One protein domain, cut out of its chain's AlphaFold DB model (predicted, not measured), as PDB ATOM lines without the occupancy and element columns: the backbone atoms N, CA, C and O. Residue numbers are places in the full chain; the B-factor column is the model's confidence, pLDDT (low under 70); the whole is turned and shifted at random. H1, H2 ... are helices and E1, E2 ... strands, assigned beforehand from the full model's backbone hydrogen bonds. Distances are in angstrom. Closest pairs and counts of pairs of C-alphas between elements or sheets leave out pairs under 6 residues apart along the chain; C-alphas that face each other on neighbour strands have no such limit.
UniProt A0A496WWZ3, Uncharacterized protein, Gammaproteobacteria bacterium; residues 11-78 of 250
ATOM      1  N   VAL A  11     168.593 194.477 158.452       73.38
ATOM      2  CA  VAL A  11     169.997 194.193 158.773       73.38
ATOM      3  C   VAL A  11     170.820 195.456 158.540       73.38
ATOM      4  O   VAL A  11     170.771 196.029 157.449       73.38
ATOM      5  N   TRP A  12     171.568 195.883 159.551       78.94
ATOM      6  CA  TRP A  12     172.401 197.084 159.535       78.94
ATOM      7  C   TRP A  12     173.859 196.717 159.833       78.94
ATOM      8  O   TRP A  12     174.131 196.009 160.798       78.94
ATOM      9  N   ASP A  13     174.810 197.178 159.017       82.44
ATOM     10  CA  ASP A  13     176.240 196.953 159.275       82.44
ATOM     11  C   ASP A  13     176.721 197.860 160.415       82.44
ATOM     12  O   ASP A  13     176.576 199.079 160.328       82.44
ATOM     13  N   LEU A  14     177.280 197.272 161.475       79.19
ATOM     14  CA  LEU A  14     177.750 198.035 162.633       79.19
ATOM     15  C   LEU A  14     178.945 198.926 162.277       79.19
ATOM     16  O   LEU A  14     179.790 198.551 161.455       79.19
ATOM     17  N   ASP A  15     179.035 200.087 162.928       78.06
ATOM     18  CA  ASP A  15     180.146 201.010 162.707       78.06
ATOM     19  C   ASP A  15     181.474 200.410 163.215       78.06
ATOM     20  O   ASP A  15     181.477 199.550 164.101       78.06
ATOM     21  N   PRO A  16     182.641 200.869 162.710       76.31
ATOM     22  CA  PRO A  16     183.939 200.267 163.029       76.31
ATOM     23  C   PRO A  16     184.235 200.141 164.528       76.31
ATOM     24  O   PRO A  16     184.894 199.193 164.948       76.31
ATOM     25  N   PHE A  17     183.745 201.082 165.340       77.88
ATOM     26  CA  PHE A  17     183.913 201.041 166.790       77.88
ATOM     27  C   PHE A  17     183.066 199.937 167.436       77.88
ATOM     28  O   PHE A  17     183.593 199.122 168.185       77.88
ATOM     29  N   GLU A  18     181.773 199.873 167.116       75.00
ATOM     30  CA  GLU A  18     180.836 198.872 167.644       75.00
ATOM     31  C   GLU A  18     181.249 197.459 167.216       75.00
ATOM     32  O   GLU A  18     181.294 196.534 168.027       75.00
ATOM     33  N   HIS A  19     181.648 197.322 165.952       76.62
ATOM     34  CA  HIS A  19     182.214 196.101 165.399       76.62
ATOM     35  C   HIS A  19     183.467 195.645 166.162       76.62
ATOM     36  O   HIS A  19     183.553 194.482 166.562       76.62
ATOM     37  N   ALA A  20     184.424 196.549 166.406       75.31
ATOM     38  CA  ALA A  20     185.677 196.213 167.083       75.31
ATOM     39  C   ALA A  20     185.453 195.688 168.507       75.31
ATOM     40  O   ALA A  20     186.150 194.769 168.930       75.31
ATOM     41  N   TRP A  21     184.471 196.226 169.236       78.31
ATOM     42  CA  TRP A  21     184.140 195.742 170.578       78.31
ATOM     43  C   TRP A  21     183.654 194.293 170.567       78.31
ATOM     44  O   TRP A  21     184.135 193.483 171.359       78.31
ATOM     45  N   ILE A  22     182.745 193.951 169.653       78.38
ATOM     46  CA  ILE A  22     182.188 192.596 169.549       78.38
ATOM     47  C   ILE A  22     183.271 191.605 169.128       78.38
ATOM     48  O   ILE A  22     183.425 190.547 169.739       78.38
ATOM     49  N   VAL A  23     184.052 191.956 168.107       79.88
ATOM     50  CA  VAL A  23     185.070 191.054 167.567       79.88
ATOM     51  C   VAL A  23     186.207 190.843 168.557       79.88
ATOM     52  O   VAL A  23     186.560 189.696 168.806       79.88
ATOM     53  N   HIS A  24     186.745 191.896 169.177       81.12
ATOM     54  CA  HIS A  24     187.864 191.753 170.116       81.12
ATOM     55  C   HIS A  24     187.477 191.075 171.434       81.12
ATOM     56  O   HIS A  24     188.347 190.536 172.115       81.12
ATOM     57  N   TYR A  25     186.196 191.099 171.810       82.00
ATOM     58  CA  TYR A  25     185.727 190.372 172.987       82.00
ATOM     59  C   TYR A  25     185.741 188.851 172.767       82.00
ATOM     60  O   TYR A  25     186.056 188.098 173.686       82.00
ATOM     61  N   HIS A  26     185.420 188.399 171.551       79.25
ATOM     62  CA  HIS A  26     185.296 186.976 171.227       79.25
ATOM     63  C   HIS A  26     186.526 186.378 170.535       79.25
ATOM     64  O   HIS A  26     186.803 185.191 170.705       79.25
ATOM     65  N   TYR A  27     187.278 187.178 169.779       79.12
ATOM     66  CA  TYR A  27     188.358 186.707 168.920       79.12
ATOM     67  C   TYR A  27     189.640 187.503 169.155       79.12
ATOM     68  O   TYR A  27     189.648 188.734 169.203       79.12
ATOM     69  N   HIS A  28     190.760 186.787 169.252       77.50
ATOM     70  CA  HIS A  28     192.078 187.410 169.244       77.50
ATOM     71  C   HIS A  28     192.395 187.912 167.827       77.50
ATOM     72  O   HIS A  28     192.108 187.220 166.850       77.50
ATOM     73  N   TYR A  29     193.015 189.088 167.699       71.50
ATOM     74  CA  TYR A  29     193.271 189.737 166.402       71.50
ATOM     75  C   TYR A  29     194.139 188.901 165.441       71.50
ATOM     76  O   TYR A  29     194.095 189.101 164.234       71.50
ATOM     77  N   GLU A  30     194.913 187.944 165.959       74.62
ATOM     78  CA  GLU A  30     195.766 187.048 165.158       74.62
ATOM     79  C   GLU A  30     195.008 185.850 164.576       74.62
ATOM     80  O   GLU A  30     195.555 185.095 163.778       74.62
ATOM     81  N   HIS A  31     193.760 185.632 164.995       75.81
ATOM     82  CA  HIS A  31     193.028 184.411 164.677       75.81
ATOM     83  C   HIS A  31     192.125 184.554 163.451       75.81
ATOM     84  O   HIS A  31     191.778 183.550 162.841       75.81
ATOM     85  N   TYR A  32     191.789 185.770 163.021       78.25
ATOM     86  CA  TYR A  32     190.849 185.982 161.920       78.25
ATOM     87  C   TYR A  32     191.393 186.912 160.834       78.25
ATOM     88  O   TYR A  32     192.069 187.895 161.114       78.25
ATOM     89  N   THR A  33     191.041 186.632 159.581       80.31
ATOM     90  CA  THR A  33     191.375 187.471 158.415       80.31
ATOM     91  C   THR A  33     190.336 188.556 158.182       80.31
ATOM     92  O   THR A  33     190.655 189.674 157.776       80.31
ATOM     93  N   ARG A  34     189.065 188.219 158.410       82.44
ATOM     94  CA  ARG A  34     187.935 189.110 158.176       82.44
ATOM     95  C   ARG A  34     186.840 188.824 159.183       82.44
ATOM     96  O   ARG A  34     186.458 187.676 159.371       82.44
ATOM     97  N   ALA A  35     186.296 189.883 159.761       84.50
ATOM     98  CA  ALA A  35     185.088 189.825 160.560       84.50
ATOM     99  C   ALA A  35     184.068 190.827 160.009       84.50
ATOM    100  O   ALA A  35     184.435 191.867 159.457       84.50
ATOM    101  N   ARG A  36     182.781 190.513 160.135       84.62
ATOM    102  CA  ARG A  36     181.674 191.427 159.839       84.62
ATOM    103  C   ARG A  36     180.603 191.253 160.899       84.62
ATOM    104  O   ARG A  36     180.109 190.146 161.078       84.62
ATOM    105  N   SER A  37     180.216 192.343 161.546       85.19
ATOM    106  CA  SER A  37     179.122 192.344 162.519       85.19
ATOM    107  C   SER A  37     177.944 193.139 161.975       85.19
ATOM    108  O   SER A  37     178.122 194.225 161.422       85.19
ATOM    109  N   GLN A  38     176.746 192.584 162.112       85.69
ATOM    110  CA  GLN A  38     175.509 193.169 161.621       85.69
ATOM    111  C   GLN A  38     174.460 193.148 162.729       85.69
ATOM    112  O   GLN A  38     174.242 192.113 163.354       85.69
ATOM    113  N   LEU A  39     173.804 194.281 162.956       85.06
ATOM    114  CA  LEU A  39     172.634 194.384 163.814       85.06
ATOM    115  C   LEU A  39     171.396 193.953 163.030       85.06
ATOM    116  O   LEU A  39     171.093 194.517 161.977       85.06
ATOM    117  N   CYS A  40     170.663 192.990 163.565       83.75
ATOM    118  CA  CYS A  40     169.394 192.522 163.040       83.75
ATOM    119  C   CYS A  40     168.255 193.030 163.926       83.75
ATOM    120  O   CYS A  40     168.305 192.915 165.149       83.75
ATOM    121  N   VAL A  41     167.224 193.598 163.301       79.00
ATOM    122  CA  VAL A  41     166.055 194.162 163.991       79.00
ATOM    123  C   VAL A  41     164.781 193.618 163.361       79.00
ATOM    124  O   VAL A  41     164.495 193.898 162.191       79.00
ATOM    125  N   SER A  42     164.014 192.843 164.125       78.56
ATOM    126  CA  SER A  42     162.681 192.365 163.750       78.56
ATOM    127  C   SER A  42     161.593 193.312 164.284       78.56
ATOM    128  O   SER A  42     161.863 194.451 164.666       78.56
ATOM    129  N   ARG A  43     160.329 192.870 164.268       68.31
ATOM    130  CA  ARG A  43     159.216 193.652 164.827       68.31
ATOM    131  C   ARG A  43     159.308 193.767 166.352       68.31
ATOM    132  O   ARG A  43     158.851 194.762 166.903       68.31
ATOM    133  N   ASP A  44     159.824 192.741 167.008       75.12
ATOM    134  CA  ASP A  44     159.711 192.511 168.446       75.12
ATOM    135  C   ASP A  44     161.054 192.228 169.125       75.12
ATOM    136  O   ASP A  44     161.157 192.378 170.341       75.12
ATOM    137  N   THR A  45     162.092 191.901 168.358       82.25
ATOM    138  CA  THR A  45     163.409 191.526 168.879       82.25
ATOM    139  C   THR A  45     164.549 192.196 168.115       82.25
ATOM    140  O   THR A  45     164.412 192.597 166.955       82.25
ATOM    141  N   LEU A  46     165.701 192.322 168.772       86.81
ATOM    142  CA  LEU A  46     166.965 192.665 168.130       86.81
ATOM    143  C   LEU A  46     168.072 191.711 168.560       86.81
ATOM    144  O   LEU A  46     168.093 191.240 169.695       86.81
ATOM    145  N   TRP A  47     169.003 191.441 167.656       88.88
ATOM    146  CA  TRP A  47     170.182 190.616 167.914       88.88
ATOM    147  C   TRP A  47     171.319 191.026 166.983       88.88
ATOM    148  O   TRP A  47     171.111 191.746 166.008       88.88
ATOM    149  N   VAL A  48     172.536 190.581 167.274       87.31
ATOM    150  CA  VAL A  48     173.702 190.828 166.426       87.31
ATOM    151  C   VAL A  48     174.213 189.512 165.866       87.31
ATOM    152  O   VAL A  48     174.376 188.539 166.599       87.31
ATOM    153  N   ILE A  49     174.502 189.509 164.566       88.62
ATOM    154  CA  ILE A  49     175.181 188.418 163.870       88.62
ATOM    155  C   ILE A  49     176.603 188.875 163.554       88.62
ATOM    156  O   ILE A  49     176.810 189.894 162.893       88.62
ATOM    157  N   CYS A  50     177.596 188.114 163.998       86.38
ATOM    158  CA  CYS A  50     179.000 188.311 163.675       86.38
ATOM    159  C   CYS A  50     179.505 187.127 162.855       86.38
ATOM    160  O   CYS A  50     179.461 185.991 163.313       86.38
ATOM    161  N   ARG A  51     180.002 187.390 161.647       87.88
ATOM    162  CA  ARG A  51     180.629 186.382 160.787       87.88
ATOM    163  C   ARG A  51     182.127 186.591 160.747       87.88
ATOM    164  O   ARG A  51     182.574 187.713 160.495       87.88
ATOM    165  N   VAL A  52     182.886 185.532 160.992       86.38
ATOM    166  CA  VAL A  52     184.344 185.567 161.102       86.38
ATOM    167  C   VAL A  52     184.957 184.498 160.206       86.38
ATOM    168  O   VAL A  52     184.527 183.349 160.208       86.38
ATOM    169  N   LYS A  53     185.975 184.889 159.440       84.69
ATOM    170  CA  LYS A  53     186.811 183.992 158.640       84.69
ATOM    171  C   LYS A  53     188.184 183.844 159.272       84.69
ATOM    172  O   LYS A  53     188.824 184.845 159.607       84.69
ATOM    173  N   TYR A  54     188.645 182.607 159.390       80.38
ATOM    174  CA  TYR A  54     189.916 182.272 160.023       80.38
ATOM    175  C   TYR A  54     191.103 182.381 159.059       80.38
ATOM    176  O   TYR A  54     190.946 182.331 157.841       80.38
ATOM    177  N   TYR A  55     192.311 182.537 159.612       72.25
ATOM    178  CA  TYR A  55     193.558 182.546 158.827       72.25
ATOM    179  C   TYR A  55     193.939 181.174 158.269       72.25
ATOM    180  O   TYR A  55     194.547 181.088 157.208       72.25
ATOM    181  N   TRP A  56     193.632 180.108 159.005       71.56
ATOM    182  CA  TRP A  56     194.069 178.746 158.689       71.56
ATOM    183  C   TRP A  56     193.081 177.961 157.821       71.56
ATOM    184  O   TRP A  56     193.412 176.861 157.389       71.56
ATOM    185  N   ASP A  57     191.892 178.508 157.571       73.88
ATOM    186  CA  ASP A  57     190.843 177.857 156.789       73.88
ATOM    187  C   ASP A  57     189.967 178.924 156.107       73.88
ATOM    188  O   ASP A  57     188.997 179.421 156.684       73.88
ATOM    189  N   GLU A  58     190.355 179.313 154.885       64.62
ATOM    190  CA  GLU A  58     189.693 180.364 154.087       64.62
ATOM    191  C   GLU A  58     188.244 180.015 153.691       64.62
ATOM    192  O   GLU A  58     187.429 180.922 153.434       64.62
ATOM    193  N   ASP A  59     187.923 178.717 153.672       71.44
ATOM    194  CA  ASP A  59     186.601 178.186 153.342       71.44
ATOM    195  C   ASP A  59     185.690 178.086 154.576       71.44
ATOM    196  O   ASP A  59     184.467 178.012 154.429       71.44
ATOM    197  N   SER A  60     186.248 178.169 155.790       73.75
ATOM    198  CA  SER A  60     185.466 178.244 157.025       73.75
ATOM    199  C   SER A  60     184.989 179.671 157.325       73.75
ATOM    200  O   SER A  60     185.763 180.629 157.401       73.75
ATOM    201  N   GLU A  61     183.678 179.821 157.513       81.12
ATOM    202  CA  GLU A  61     183.058 181.024 158.071       81.12
ATOM    203  C   GLU A  61     182.301 180.619 159.334       81.12
ATOM    204  O   GLU A  61     181.339 179.850 159.284       81.12
ATOM    205  N   GLU A  62     182.747 181.121 160.479       83.69
ATOM    206  CA  GLU A  62     182.026 180.963 161.733       83.69
ATOM    207  C   GLU A  62     181.010 182.089 161.875       83.69
ATOM    208  O   GLU A  62     181.308 183.254 161.609       83.69
ATOM    209  N   THR A  63     179.799 181.735 162.297       85.25
ATOM    210  CA  THR A  63     178.749 182.698 162.616       85.25
ATOM    211  C   THR A  63     178.450 182.628 164.105       85.25
ATOM    212  O   THR A  63     178.047 181.583 164.611       85.25
ATOM    213  N   LEU A  64     178.635 183.751 164.788       83.75
ATOM    214  CA  LEU A  64     178.241 183.962 166.171       83.75
ATOM    215  C   LEU A  64     177.006 184.855 166.196       83.75
ATOM    216  O   LEU A  64     177.000 185.938 165.611       83.75
ATOM    217  N   GLU A  65     175.969 184.409 166.890       85.31
ATOM    218  CA  GLU A  65     174.731 185.161 167.066       85.31
ATOM    219  C   GLU A  65     174.513 185.424 168.553       85.31
ATOM    220  O   GLU A  65     174.692 184.533 169.389       85.31
ATOM    221  N   THR A  66     174.157 186.658 168.902       84.50
ATOM    222  CA  THR A  66     173.729 186.963 170.270       84.50
ATOM    223  C   THR A  66     172.339 186.387 170.521       84.50
ATOM    224  O   THR A  66     171.565 186.181 169.588       84.50
ATOM    225  N   SER A  67     171.973 186.207 171.790       85.56
ATOM    226  CA  SER A  67     170.568 185.990 172.143       85.56
ATOM    227  C   SER A  67     169.703 187.141 171.627       85.56
ATOM    228  O   SER A  67     170.124 188.301 171.681       85.56
ATOM    229  N   GLU A  68     168.495 186.825 171.172       86.50
ATOM    230  CA  GLU A  68     167.491 187.832 170.841       86.50
ATOM    231  C   GLU A  68     167.085 188.606 172.094       86.50
ATOM    232  O   GLU A  68     166.727 188.019 173.118       86.50
ATOM    233  N   ILE A  69     167.154 189.931 172.011       84.75
ATOM    234  CA  ILE A  69     166.721 190.834 173.070       84.75
ATOM    235  C   ILE A  69     165.361 191.405 172.665       84.75
ATOM    236  O   ILE A  69     165.263 192.007 171.588       84.75
ATOM    237  N   PRO A  70     164.311 191.246 173.490       82.94
ATOM    238  CA  PRO A  70     163.034 191.897 173.245       82.94
ATOM    239  C   PRO A  70     163.217 193.412 173.148       82.94
ATOM    240  O   PRO A  70     163.813 194.039 174.024       82.94
ATOM    241  N   LEU A  71     162.675 194.029 172.097       72.00
ATOM    242  CA  LEU A  71     162.773 195.480 171.902       72.00
ATOM    243  C   LEU A  71     162.188 196.254 173.092       72.00
ATOM    244  O   LEU A  71     162.733 197.290 173.467       72.00
ATOM    245  N   GLY A  72     161.134 195.710 173.712       66.69
ATOM    246  CA  GLY A  72     160.499 196.270 174.906       66.69
ATOM    247  C   GLY A  72     161.409 196.366 176.133       66.69
ATOM    248  O   GLY A  72     161.173 197.228 176.977       66.69
ATOM    249  N   ASP A  73     162.462 195.546 176.209       75.94
ATOM    250  CA  ASP A  73     163.416 195.545 177.326       75.94
ATOM    251  C   ASP A  73     164.509 196.615 177.156       75.94
ATOM    252  O   ASP A  73     165.135 197.032 178.130       75.94
ATOM    253  N   ILE A  74     164.743 197.073 175.921       72.44
ATOM    254  CA  ILE A  74     165.768 198.075 175.582       72.44
ATOM    255  C   ILE A  74     165.165 199.478 175.552       72.44
ATOM    256  O   ILE A  74     165.764 200.433 176.048       72.44
ATOM    257  N   ALA A  75     163.977 199.604 174.970       59.53
ATOM    258  CA  ALA A  75     163.203 200.830 174.972       59.53
ATOM    259  C   ALA A  75     161.750 200.471 175.286       59.53
ATOM    260  O   ALA A  75     161.179 199.635 174.584       59.53
ATOM    261  N   PRO A  76     161.120 201.104 176.292       61.19
ATOM    262  CA  PRO A  76     159.718 200.859 176.563       61.19
ATOM    263  C   PRO A  76     158.900 201.077 175.290       61.19
ATOM    264  O   PRO A  76     158.861 202.190 174.761       61.19
ATOM    265  N   ILE A  77     158.228 200.008 174.847       55.19
ATOM    266  CA  ILE A  77     157.030 199.999 173.991       55.19
ATOM    267  C   ILE A  77     156.333 201.360 173.859       55.19
ATOM    268  O   ILE A  77     156.166 201.994 172.823       55.19
ATOM    269  N   GLU A  78     155.949 201.797 175.052       52.84
ATOM    270  CA  GLU A  78     155.087 202.925 175.366       52.84
ATOM    271  C   GLU A  78     155.731 204.290 175.094       52.84
ATOM    272  O   GLU A  78     155.016 205.272 174.914       52.84
TER     273      GLU A  78
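What this domain is: This is residues 11 to 78 of the 250 residues of an uncharacterized protein of Gammaproteobacteria bacterium (UniProt A0A496WWZ3). What is the main picture? A long, twisted sheet is built on the hairpin of E2 and E3, with short strands E1 and E4 at its edges, and the helix H1 crosses one face of it. The small helix H2 only grazes the sheet near the start of E3, and no named helix covers the other face. What is it made of? The printed part has 68 residues with two named helices and four named strands, along the chain E1, H1, E2, E3, E4, H2; the class is mixed, and the sheet's order is E1 - E2 - E3 - E4, all antiparallel. How large is its outline? It is loose, with a radius of gyration of the C-alphas of 13.8 A, and a rod spanning 48 by 22 by 17 A.

Where its parts are: Where are the strands? E2, residues 32 to 41, is 26.2 A long, and E3, residues 45 to 54, is 29.4 A long. E1, residues 11 to 13, begins at C-alpha 11 at (169.997, 194.193, 158.773), and E4, residues 61 to 65, is 12.9 A long. Where are the helices? H1, residues 16 to 26, is 15.7 A long, and H2, residues 71 to 74, is 5.4 A long, with C-alpha 74 at (165.768, 198.075, 175.582).

How they stand to each other: How are the strands joined? E2, E3 and E4 form a meander, each strand the antiparallel neighbour of the one before; N 38 and O 49 are 2.8 A apart, and N 50 and O 64 are 2.8 A apart. E1 is antiparallel to E2 at 137 degrees between directions, with N 12 and O 39 2.8 A apart. How does H1 stand? In two layers, with the helix on one face of the sheet, H1 has a height over the sheet of 8.7 A and runs across the strands, at 72 degrees to E3 on the local plane. It is over E3 and only just over E2, on which 3 of its C-alphas fall; its closest C-alphas to E2 are those of His 19 and Ser 37, 5.7 A apart. Where is H2? The closest C-alphas of E3 and H2 are those of Thr 45 and Leu 71, 5.0 A apart, and H1 and H2 are apart. What of the helix backbones? In H1 every O i to N i+4 pair is within hydrogen-bond range; H2 is too short for such a pair.

The domain as a whole: How far does it reach? The two C-alphas farthest apart are those of Trp 56 and Glu 78, 48.8 A. Is there a cut or a long link? The printed part has no cut and no long link; E3 to E4, with 6 residues between, is short. Where is confidence low? The mean pLDDT of the printed part is 78.3, and residues 43, 58, 72 and 75 to 78 are under 70.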